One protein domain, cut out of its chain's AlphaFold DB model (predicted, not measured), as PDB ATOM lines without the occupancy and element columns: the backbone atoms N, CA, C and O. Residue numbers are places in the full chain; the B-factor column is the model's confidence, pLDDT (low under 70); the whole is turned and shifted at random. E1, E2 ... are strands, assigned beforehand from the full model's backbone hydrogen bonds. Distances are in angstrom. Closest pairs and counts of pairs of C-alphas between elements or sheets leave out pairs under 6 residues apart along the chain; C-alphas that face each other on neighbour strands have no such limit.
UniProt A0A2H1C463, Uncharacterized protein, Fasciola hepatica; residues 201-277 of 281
ATOM      1  N   ALA A 201      -5.851  -0.253  44.408       83.44
ATOM      2  CA  ALA A 201      -7.198  -0.262  44.983       83.44
ATOM      3  C   ALA A 201      -8.032   0.977  44.610       83.44
ATOM      4  O   ALA A 201      -9.251   0.971  44.784       83.44
ATOM      5  N   TYR A 202      -7.388   2.041  44.128       81.88
ATOM      6  CA  TYR A 202      -8.034   3.292  43.731       81.88
ATOM      7  C   TYR A 202      -7.863   3.611  42.245       81.88
ATOM      8  O   TYR A 202      -8.383   4.627  41.780       81.88
ATOM      9  N   GLU A 203      -7.136   2.779  41.503       85.06
ATOM     10  CA  GLU A 203      -6.979   2.931  40.063       85.06
ATOM     11  C   GLU A 203      -8.277   2.512  39.365       85.06
ATOM     12  O   GLU A 203      -8.843   1.455  39.641       85.06
ATOM     13  N   ILE A 204      -8.781   3.382  38.489       88.06
ATOM     14  CA  ILE A 204     -10.030   3.147  37.764       88.06
ATOM     15  C   ILE A 204      -9.684   2.974  36.290       88.06
ATOM     16  O   ILE A 204      -9.091   3.895  35.717       88.06
ATOM     17  N   PRO A 205     -10.063   1.846  35.665       89.00
ATOM     18  CA  PRO A 205      -9.863   1.654  34.238       89.00
ATOM     19  C   PRO A 205     -10.535   2.777  33.446       89.00
ATOM     20  O   PRO A 205     -11.639   3.222  33.776       89.00
ATOM     21  N   ARG A 206      -9.876   3.267  32.398       89.19
ATOM     22  CA  ARG A 206     -10.360   4.428  31.636       89.19
ATOM     23  C   ARG A 206     -11.679   4.132  30.924       89.19
ATOM     24  O   ARG A 206     -12.521   5.015  30.817       89.19
ATOM     25  N   GLU A 207     -11.882   2.894  30.494       93.44
ATOM     26  CA  GLU A 207     -13.126   2.373  29.926       93.44
ATOM     27  C   GLU A 207     -14.323   2.486  30.882       93.44
ATOM     28  O   GLU A 207     -15.472   2.582  30.442       93.44
ATOM     29  N   ASN A 208     -14.058   2.553  32.188       93.38
ATOM     30  CA  ASN A 208     -15.071   2.759  33.213       93.38
ATOM     31  C   ASN A 208     -15.337   4.242  33.486       93.38
ATOM     32  O   ASN A 208     -16.191   4.552  34.311       93.38
ATOM     33  N   LEU A 209     -14.667   5.163  32.790       94.62
ATOM     34  CA  LEU A 209     -14.860   6.599  32.928       94.62
ATOM     35  C   LEU A 209     -15.330   7.234  31.617       94.62
ATOM     36  O   LEU A 209     -14.609   7.302  30.626       94.62
ATOM     37  N   CYS A 210     -16.514   7.833  31.656       95.44
ATOM     38  CA  CYS A 210     -17.002   8.723  30.614       95.44
ATOM     39  C   CYS A 210     -16.832  10.179  31.062       95.44
ATOM     40  O   CYS A 210     -17.379  10.577  32.091       95.44
ATOM     41  N   ILE A 211     -16.079  10.984  30.311       95.19
ATOM     42  CA  ILE A 211     -15.931  12.423  30.570       95.19
ATOM     43  C   ILE A 211     -17.025  13.166  29.797       95.19
ATOM     44  O   ILE A 211     -17.174  12.988  28.592       95.19
ATOM     45  N   GLY A 212     -17.794  13.982  30.507       95.56
ATOM     46  CA  GLY A 212     -18.907  14.775  30.003       95.56
ATOM     47  C   GLY A 212     -18.577  16.265  29.879       95.56
ATOM     48  O   GLY A 212     -17.543  16.659  29.337       95.56
ATOM     49  N   SER A 213     -19.509  17.107  30.334       96.38
ATOM     50  CA  SER A 213     -19.487  18.555  30.103       96.38
ATOM     51  C   SER A 213     -18.401  19.284  30.909       96.38
ATOM     52  O   SER A 213     -17.975  18.839  31.972       96.38
ATOM     53  N   PHE A 214     -17.918  20.427  30.419       95.75
ATOM     54  CA  PHE A 214     -16.956  21.252  31.154       95.75
ATOM     55  C   PHE A 214     -17.632  21.999  32.314       95.75
ATOM     56  O   PHE A 214     -18.595  22.732  32.099       95.75
ATOM     57  N   LEU A 215     -17.089  21.863  33.529       94.50
ATOM     58  CA  LEU A 215     -17.613  22.512  34.738       94.50
ATOM     59  C   LEU A 215     -16.862  23.794  35.107       94.50
ATOM     60  O   LEU A 215     -17.456  24.733  35.635       94.50
ATOM     61  N   GLY A 216     -15.549  23.845  34.878       94.00
ATOM     62  CA  GLY A 216     -14.751  25.018  35.227       94.00
ATOM     63  C   GLY A 216     -13.248  24.774  35.191       94.00
ATOM     64  O   GLY A 216     -12.773  23.657  35.349       94.00
ATOM     65  N   GLY A 217     -12.477  25.839  34.982       93.50
ATOM     66  CA  GLY A 217     -11.021  25.787  34.860       93.50
ATOM     67  C   GLY A 217     -10.346  26.703  35.870       93.50
ATOM     68  O   GLY A 217     -10.861  27.769  36.204       93.50
ATOM     69  N   GLY A 218      -9.181  26.293  36.359       89.19
ATOM     70  CA  GLY A 218      -8.347  27.085  37.256       89.19
ATOM     71  C   GLY A 218      -6.875  27.028  36.867       89.19
ATOM     72  O   GLY A 218      -6.491  26.399  35.886       89.19
ATOM     73  N   ALA A 219      -6.024  27.642  37.690       85.94
ATOM     74  CA  ALA A 219      -4.573  27.680  37.465       85.94
ATOM     75  C   ALA A 219      -3.903  26.292  37.391       85.94
ATOM     76  O   ALA A 219      -2.772  26.181  36.934       85.94
ATOM     77  N   PHE A 220      -4.593  25.249  37.860       83.38
ATOM     78  CA  PHE A 220      -4.080  23.884  37.961       83.38
ATOM     79  C   PHE A 220      -4.787  22.905  37.022       83.38
ATOM     80  O   PHE A 220      -4.643  21.702  37.203       83.38
ATOM     81  N   GLY A 221      -5.586  23.395  36.073       92.12
ATOM     82  CA  GLY A 221      -6.238  22.543  35.085       92.12
ATOM     83  C   GLY A 221      -7.744  22.743  34.959       92.12
ATOM     84  O   GLY A 221      -8.294  23.746  35.417       92.12
ATOM     85  N   MET A 222      -8.394  21.782  34.310       93.00
ATOM     86  CA  MET A 222      -9.805  21.824  33.918       93.00
ATOM     87  C   MET A 222     -10.595  20.766  34.685       93.00
ATOM     88  O   MET A 222     -10.104  19.663  34.907       93.00
ATOM     89  N   VAL A 223     -11.815  21.098  35.086       94.56
ATOM     90  CA  VAL A 223     -12.760  20.190  35.731       94.56
ATOM     91  C   VAL A 223     -13.918  19.950  34.777       94.56
ATOM     92  O   VAL A 223     -14.515  20.896  34.264       94.56
ATOM     93  N   TYR A 224     -14.230  18.681  34.572       94.44
ATOM     94  CA  TYR A 224     -15.339  18.193  33.777       94.44
ATOM     95  C   TYR A 224     -16.303  17.425  34.676       94.44
ATOM     96  O   TYR A 224     -15.921  16.885  35.712       94.44
ATOM     97  N   GLU A 225     -17.560  17.386  34.283       95.81
ATOM     98  CA  GLU A 225     -18.518  16.396  34.735       95.81
ATOM     99  C   GLU A 225     -18.146  15.060  34.095       95.81
ATOM    100  O   GLU A 225     -17.606  15.029  32.994       95.81
ATOM    101  N   GLY A 226     -18.414  13.949  34.762       94.88
ATOM    102  CA  GLY A 226     -18.207  12.624  34.202       94.88
ATOM    103  C   GLY A 226     -19.120  11.593  34.839       94.88
ATOM    104  O   GLY A 226     -19.817  11.872  35.813       94.88
ATOM    105  N   VAL A 227     -19.104  10.391  34.284       94.75
ATOM    106  CA  VAL A 227     -19.773   9.215  34.833       94.75
ATOM    107  C   VAL A 227     -18.730   8.119  34.976       94.75
ATOM    108  O   VAL A 227     -18.093   7.749  33.994       94.75
ATOM    109  N   ALA A 228     -18.549   7.615  36.192       95.06
ATOM    110  CA  ALA A 228     -17.655   6.506  36.488       95.06
ATOM    111  C   ALA A 228     -18.460   5.249  36.837       95.06
ATOM    112  O   ALA A 228     -19.482   5.338  37.519       95.06
ATOM    113  N   LYS A 229     -18.004   4.088  36.374       94.38
ATOM    114  CA  LYS A 229     -18.540   2.772  36.731       94.38
ATOM    115  C   LYS A 229     -17.669   2.131  37.799       94.38
ATOM    116  O   LYS A 229     -16.449   2.276  37.759       94.38
ATOM    117  N   ASP A 230     -18.313   1.421  38.720       90.00
ATOM    118  CA  ASP A 230     -17.656   0.532  39.685       90.00
ATOM    119  C   ASP A 230     -16.576   1.236  40.521       90.00
ATOM    120  O   ASP A 230     -15.461   0.745  40.701       90.00
ATOM    121  N   LEU A 231     -16.917   2.423  41.039       88.00
ATOM    122  CA  LEU A 231     -16.043   3.173  41.936       88.00
ATOM    123  C   LEU A 231     -15.704   2.329  43.183       88.00
ATOM    124  O   LEU A 231     -16.616   1.798  43.831       88.00
ATOM    125  N   PRO A 232     -14.421   2.237  43.579       83.38
ATOM    126  CA  PRO A 232     -14.020   1.457  44.741       83.38
ATOM    127  C   PRO A 232     -14.693   1.981  46.017       83.38
ATOM    128  O   PRO A 232     -14.713   3.181  46.293       83.38
ATOM    129  N   GLY A 233     -15.259   1.062  46.804       83.12
ATOM    130  CA  GLY A 233     -15.967   1.380  48.050       83.12
ATOM    131  C   GLY A 233     -17.426   1.823  47.881       83.12
ATOM    132  O   GLY A 233     -18.045   2.223  48.868       83.12
ATOM    133  N   GLN A 234     -17.994   1.751  46.673       76.38
ATOM    134  CA  GLN A 234     -19.406   2.043  46.421       76.38
ATOM    135  C   GLN A 234     -20.189   0.851  45.869       76.38
ATOM    136  O   GLN A 234     -19.636  -0.171  45.475       76.38
ATOM    137  N   LEU A 235     -21.516   1.003  45.885       76.12
ATOM    138  CA  LEU A 235     -22.439   0.071  45.249       76.12
ATOM    139  C   LEU A 235     -22.160   0.008  43.744       76.12
ATOM    140  O   LEU A 235     -21.943   1.040  43.109       76.12
ATOM    141  N   LEU A 236     -22.214  -1.208  43.202       84.69
ATOM    142  CA  LEU A 236     -22.102  -1.483  41.771       84.69
ATOM    143  C   LEU A 236     -23.050  -0.579  40.977       84.69
ATOM    144  O   LEU A 236     -24.229  -0.447  41.319       84.69
ATOM    145  N   GLY A 237     -22.535   0.036  39.915       89.94
ATOM    146  CA  GLY A 237     -23.309   0.950  39.087       89.94
ATOM    147  C   GLY A 237     -22.523   2.143  38.563       89.94
ATOM    148  O   GLY A 237     -21.331   2.316  38.811       89.94
ATOM    149  N   SER A 238     -23.224   2.969  37.787       93.25
ATOM    150  CA  SER A 238     -22.697   4.221  37.243       93.25
ATOM    151  C   SER A 238     -22.995   5.379  38.190       93.25
ATOM    152  O   SER A 238     -24.141   5.560  38.604       93.25
ATOM    153  N   GLN A 239     -21.989   6.193  38.492       93.38
ATOM    154  CA  GLN A 239     -22.118   7.373  39.340       93.38
ATOM    155  C   GLN A 239     -21.579   8.624  38.641       93.38
ATOM    156  O   GLN A 239     -20.541   8.587  37.985       93.38
ATOM    157  N   SER A 240     -22.283   9.746  38.810       92.69
ATOM    158  CA  SER A 240     -21.810  11.058  38.366       92.69
ATOM    159  C   SER A 240     -20.650  11.543  39.245       92.69
ATOM    160  O   SER A 240     -20.735  11.518  40.473       92.69
ATOM    161  N   VAL A 241     -19.562  11.977  38.612       93.62
ATOM    162  CA  VAL A 241     -18.306  12.388  39.250       93.62
ATOM    163  C   VAL A 241     -17.788  13.696  38.654       93.62
ATOM    164  O   VAL A 241     -18.149  14.071  37.540       93.62
ATOM    165  N   ALA A 242     -16.898  14.382  39.373       94.50
ATOM    166  CA  ALA A 242     -16.099  15.464  38.806       94.50
ATOM    167  C   ALA A 242     -14.703  14.954  38.433       94.50
ATOM    168  O   ALA A 242     -13.968  14.410  39.259       94.50
ATOM    169  N   VAL A 243     -14.321  15.186  37.184       93.62
ATOM    170  CA  VAL A 243     -13.062  14.762  36.575       93.62
ATOM    171  C   VAL A 243     -12.149  15.971  36.431       93.62
ATOM    172  O   VAL A 243     -12.388  16.855  35.611       93.62
ATOM    173  N   LYS A 244     -11.082  16.028  37.225       93.31
ATOM    174  CA  LYS A 244     -10.064  17.073  37.136       93.31
ATOM    175  C   LYS A 244      -8.890  16.595  36.289       93.31
ATOM    176  O   LYS A 244      -8.264  15.584  36.583       93.31
ATOM    177  N   THR A 245      -8.565  17.372  35.272       89.31
ATOM    178  CA  THR A 245      -7.461  17.146  34.333       89.31
ATOM    179  C   THR A 245      -6.438  18.268  34.470       89.31
ATOM    180  O   THR A 245      -6.790  19.393  34.833       89.31
ATOM    181  N   LEU A 246      -5.170  17.980  34.192       87.12
ATOM    182  CA  LEU A 246      -4.108  18.988  34.146       87.12
ATOM    183  C   LEU A 246      -4.070  19.651  32.758       87.12
ATOM    184  O   LEU A 246      -4.271  18.988  31.747       87.12
ATOM    185  N   GLN A 247      -3.809  20.961  32.694       81.81
ATOM    186  CA  GLN A 247      -3.591  21.650  31.414       81.81
ATOM    187  C   GLN A 247      -2.171  21.366  30.906       81.81
ATOM    188  O   GLN A 247      -1.188  21.696  31.572       81.81
ATOM    189  N   GLY A 248      -2.070  20.767  29.717       68.31
ATOM    190  CA  GLY A 248      -0.803  20.473  29.055       68.31
ATOM    191  C   GLY A 248      -0.046  21.748  28.677       68.31
ATOM    192  O   GLY A 248      -0.572  22.578  27.934       68.31
ATOM    193  N   LYS A 249       1.164  21.890  29.246       50.84
ATOM    194  CA  LYS A 249       2.345  22.701  28.841       50.84
ATOM    195  C   LYS A 249       3.224  23.102  30.028       50.84
ATOM    196  O   LYS A 249       4.347  23.552  29.825       50.84
ATOM    197  N   LEU A 250       2.745  22.968  31.264       39.97
ATOM    198  CA  LEU A 250       3.583  23.214  32.436       39.97
ATOM    199  C   LEU A 250       4.337  21.929  32.801       39.97
ATOM    200  O   LEU A 250       3.674  20.928  33.081       39.97
ATOM    201  N   PRO A 251       5.688  21.936  32.834       36.59
ATOM    202  CA  PRO A 251       6.441  20.835  33.415       36.59
ATOM    203  C   PRO A 251       5.950  20.664  34.849       36.59
ATOM    204  O   PRO A 251       6.047  21.581  35.661       36.59
ATOM    205  N   CYS A 252       5.309  19.524  35.076       37.06
ATOM    206  CA  CYS A 252       4.706  18.995  36.291       37.06
ATOM    207  C   CYS A 252       5.082  19.701  37.610       37.06
ATOM    208  O   CYS A 252       5.779  19.135  38.446       37.06
ATOM    209  N   PHE A 253       4.542  20.895  37.870       30.39
ATOM    210  CA  PHE A 253       4.466  21.430  39.229       30.39
ATOM    211  C   PHE A 253       3.248  20.805  39.896       30.39
ATOM    212  O   PHE A 253       2.143  21.349  39.904       30.39
ATOM    213  N   LEU A 254       3.461  19.588  40.390       33.91
ATOM    214  CA  LEU A 254       2.441  18.742  40.986       33.91
ATOM    215  C   LEU A 254       2.127  19.234  42.401       33.91
ATOM    216  O   LEU A 254       2.544  18.638  43.383       33.91
ATOM    217  N   PHE A 255       1.393  20.336  42.538       30.22
ATOM    218  CA  PHE A 255       0.784  20.637  43.828       30.22
ATOM    219  C   PHE A 255      -0.279  19.580  44.100       30.22
ATOM    220  O   PHE A 255      -1.265  19.472  43.370       30.22
ATOM    221  N   THR A 256      -0.076  18.813  45.171       28.25
ATOM    222  CA  THR A 256      -1.131  18.050  45.829       28.25
ATOM    223  C   THR A 256      -2.300  19.007  46.021       28.25
ATOM    224  O   THR A 256      -2.249  19.938  46.827       28.25
ATOM    225  N   CYS A 257      -3.352  18.829  45.223       30.30
ATOM    226  CA  CYS A 257      -4.613  19.486  45.481       30.30
ATOM    227  C   CYS A 257      -5.093  18.867  46.790       30.30
ATOM    228  O   CYS A 257      -5.620  17.758  46.782       30.30
ATOM    229  N   MET A 258      -4.823  19.536  47.920       24.75
ATOM    230  CA  MET A 258      -5.445  19.197  49.194       24.75
ATOM    231  C   MET A 258      -6.916  18.938  48.905       24.75
ATOM    232  O   MET A 258      -7.565  19.778  48.274       24.75
ATOM    233  N   HIS A 259      -7.413  17.791  49.362       34.44
ATOM    234  CA  HIS A 259      -8.831  17.500  49.441       34.44
ATOM    235  C   HIS A 259      -9.520  18.652  50.172       34.44
ATOM    236  O   HIS A 259      -9.621  18.689  51.398       34.44
ATOM    237  N   LEU A 260      -9.995  19.629  49.409       32.38
ATOM    238  CA  LEU A 260     -11.095  20.455  49.827       32.38
ATOM    239  C   LEU A 260     -12.330  19.656  49.427       32.38
ATOM    240  O   LEU A 260     -12.946  19.914  48.397       32.38
ATOM    241  N   PHE A 261     -12.671  18.662  50.255       35.28
ATOM    242  CA  PHE A 261     -14.052  18.209  50.386       35.28
ATOM    243  C   PHE A 261     -14.840  19.401  50.931       35.28
ATOM    244  O   PHE A 261     -15.145  19.503  52.118       35.28
ATOM    245  N   HIS A 262     -15.114  20.373  50.069       32.25
ATOM    246  CA  HIS A 262     -16.202  21.276  50.335       32.25
ATOM    247  C   HIS A 262     -17.443  20.462  50.015       32.25
ATOM    248  O   HIS A 262     -17.733  20.197  48.850       32.25
ATOM    249  N   ARG A 263     -18.135  20.010  51.062       35.50
ATOM    250  CA  ARG A 263     -19.498  19.497  50.961       35.50
ATOM    251  C   ARG A 263     -20.310  20.585  50.252       35.50
ATOM    252  O   ARG A 263     -20.703  21.577  50.864       35.50
ATOM    253  N   PHE A 264     -20.458  20.481  48.934       35.31
ATOM    254  CA  PHE A 264     -21.289  21.372  48.127       35.31
ATOM    255  C   PHE A 264     -22.740  20.915  48.302       35.31
ATOM    256  O   PHE A 264     -23.403  20.445  47.387       35.31
ATOM    257  N   GLU A 265     -23.231  21.024  49.537       34.16
ATOM    258  CA  GLU A 265     -24.485  20.425  50.004       34.16
ATOM    259  C   GLU A 265     -25.740  21.174  49.536       34.16
ATOM    260  O   GLU A 265     -26.772  21.142  50.196       34.16
ATOM    261  N   LYS A 266     -25.672  21.902  48.418       33.22
ATOM    262  CA  LYS A 266     -26.821  22.689  47.959       33.22
ATOM    263  C   LYS A 266     -27.465  22.220  46.667       33.22
ATOM    264  O   LYS A 266     -28.500  22.784  46.343       33.22
ATOM    265  N   LYS A 267     -26.929  21.214  45.959       40.19
ATOM    266  CA  LYS A 267     -27.616  20.642  44.776       40.19
ATOM    267  C   LYS A 267     -27.041  19.346  44.201       40.19
ATOM    268  O   LYS A 267     -27.723  18.710  43.411       40.19
ATOM    269  N   TRP A 268     -25.835  18.949  44.591       37.12
ATOM    270  CA  TRP A 268     -25.163  17.779  44.036       37.12
ATOM    271  C   TRP A 268     -24.801  16.869  45.203       37.12
ATOM    272  O   TRP A 268     -24.135  17.308  46.143       37.12
ATOM    273  N   GLY A 269     -25.309  15.633  45.196       40.41
ATOM    274  CA  GLY A 269     -24.874  14.598  46.133       40.41
ATOM    275  C   GLY A 269     -23.346  14.470  46.131       40.41
ATOM    276  O   GLY A 269     -22.691  14.952  45.212       40.41
ATOM    277  N   VAL A 270     -22.794  13.892  47.202       45.91
ATOM    278  CA  VAL A 270     -21.355  13.713  47.487       45.91
ATOM    279  C   VAL A 270     -20.466  13.823  46.236       45.91
ATOM    280  O   VAL A 270     -20.411  12.912  45.418       45.91
ATOM    281  N   LEU A 271     -19.782  14.964  46.087       42.88
ATOM    282  CA  LEU A 271     -18.930  15.240  44.933       42.88
ATOM    283  C   LEU A 271     -17.571  14.564  45.119       42.88
ATOM    284  O   LEU A 271     -16.775  14.981  45.965       42.88
ATOM    285  N   TRP A 272     -17.299  13.549  44.307       51.62
ATOM    286  CA  TRP A 272     -15.983  12.930  44.209       51.62
ATOM    287  C   TRP A 272     -15.163  13.653  43.147       51.62
ATOM    288  O   TRP A 272     -15.627  13.864  42.027       51.62
ATOM    289  N   VAL A 273     -13.952  14.062  43.521       48.22
ATOM    290  CA  VAL A 273     -12.989  14.681  42.607       48.22
ATOM    291  C   VAL A 273     -11.950  13.626  42.268       48.22
ATOM    292  O   VAL A 273     -11.087  13.337  43.094       48.22
ATOM    293  N   LEU A 274     -12.022  13.064  41.063       54.19
ATOM    294  CA  LEU A 274     -10.926  12.267  40.524       54.19
ATOM    295  C   LEU A 274      -9.928  13.192  39.829       54.19
ATOM    296  O   LEU A 274     -10.318  14.065  39.055       54.19
ATOM    297  N   ILE A 275      -8.640  13.012  40.111       51.31
ATOM    298  CA  ILE A 275      -7.559  13.748  39.453       51.31
ATOM    299  C   ILE A 275      -6.872  12.790  38.491       51.31
ATOM    300  O   ILE A 275      -6.333  11.776  38.919       51.31
ATOM    301  N   PHE A 276      -6.867  13.142  37.210       47.47
ATOM    302  CA  PHE A 276      -6.189  12.386  36.166       47.47
ATOM    303  C   PHE A 276      -4.903  13.098  35.781       47.47
ATOM    304  O   PHE A 276      -4.879  14.318  35.575       47.47
ATOM    305  N   ARG A 277      -3.837  12.317  35.635       39.94
ATOM    306  CA  ARG A 277      -2.647  12.733  34.907       39.94
ATOM    307  C   ARG A 277      -2.677  12.033  33.556       39.94
ATOM    308  O   ARG A 277      -2.662  10.814  33.510       39.94
TER     309      ARG A 277
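AT A GLANCE: This is residues 201 to 277 of the 281 residues of an uncharacterized protein of Fasciola hepatica (UniProt A0A2H1C463). One strongly twisted sheet makes the core: three long, bent strands, E1, E2 and E3, fold back and forth side by side, and a short fourth strand, E4, is added along the free side of E3. Between E3 and E4 a long loop, residues 246 to 272, swings away from the end of E3 and returns to the sheet for E4. The printed part has 77 residues with no named helix and four named strands, E1, E2, E3 and E4 along the chain, and the sheet has the same order, E1 E2 E3 E4, and is mixed. The class is all strand, though under half of the residues, 31 of 77, are in named elements. The whole is compact, with a radius of gyration of the C-alphas of 13.0 A and spans of 37 by 30 by 23 A.

IN THESE COORDINATES: E1 is residues 209 to 218, 21.9 A from first to last C-alpha, and begins at C-alpha 209 at (-14.860, 6.599, 32.928). It bends by 80 degrees at residue 213. E2 is residues 221 to 229, 23.3 A long, and bends by 64 degrees at residue 225. E3 is residues 238 to 245, 20.2 A long, and bends by 52 degrees at residue 241; its last C-alpha, 245, is at (-7.461, 17.146, 34.333). E4 is residues 273 to 276, 9.6 A long, and ends at C-alpha 276 at (-6.189, 12.386, 36.166).

HOW THE PARTS SIT: E1, E2 and E3 form a meander, each strand the antiparallel neighbour of the one before. E1 and E2 are a hairpin, at 156 degrees between their directions; N 212 and O 225 are 2.7 A apart and N 223 and O 216 are 2.7 A apart, within hydrogen-bond range. E2 and E3 are a hairpin too, at 158 degrees, with N 226 and O 241 at 2.8 A, within hydrogen-bond range. E4 is parallel to E3, at 55 degrees, and N 276 and O 244 are 2.9 A apart, within hydrogen-bond range. The C-alphas of Lys 244 and Ile 275 face each other at 4.8 A. E1 and E4 are the edge strands and are apart. The closest C-alphas of E1 and E3 are those of Ile 211 and Val 243, 7.1 A apart.

THE WHOLE: The two C-alphas farthest apart are those of Leu 235 and Pro 251, at 37.5 A. The printed part has no cut. The link from E1 to E2 is tight, that from E2 to E3 is short with 8 residues, and that from E3 to E4 is long with 27. The sheet's C-alphas lie up to 5.3 A off its best plane. The mean pLDDT of the printed part is 70.6; residues 248 to 277 are under 70, and E4 has a mean of 50.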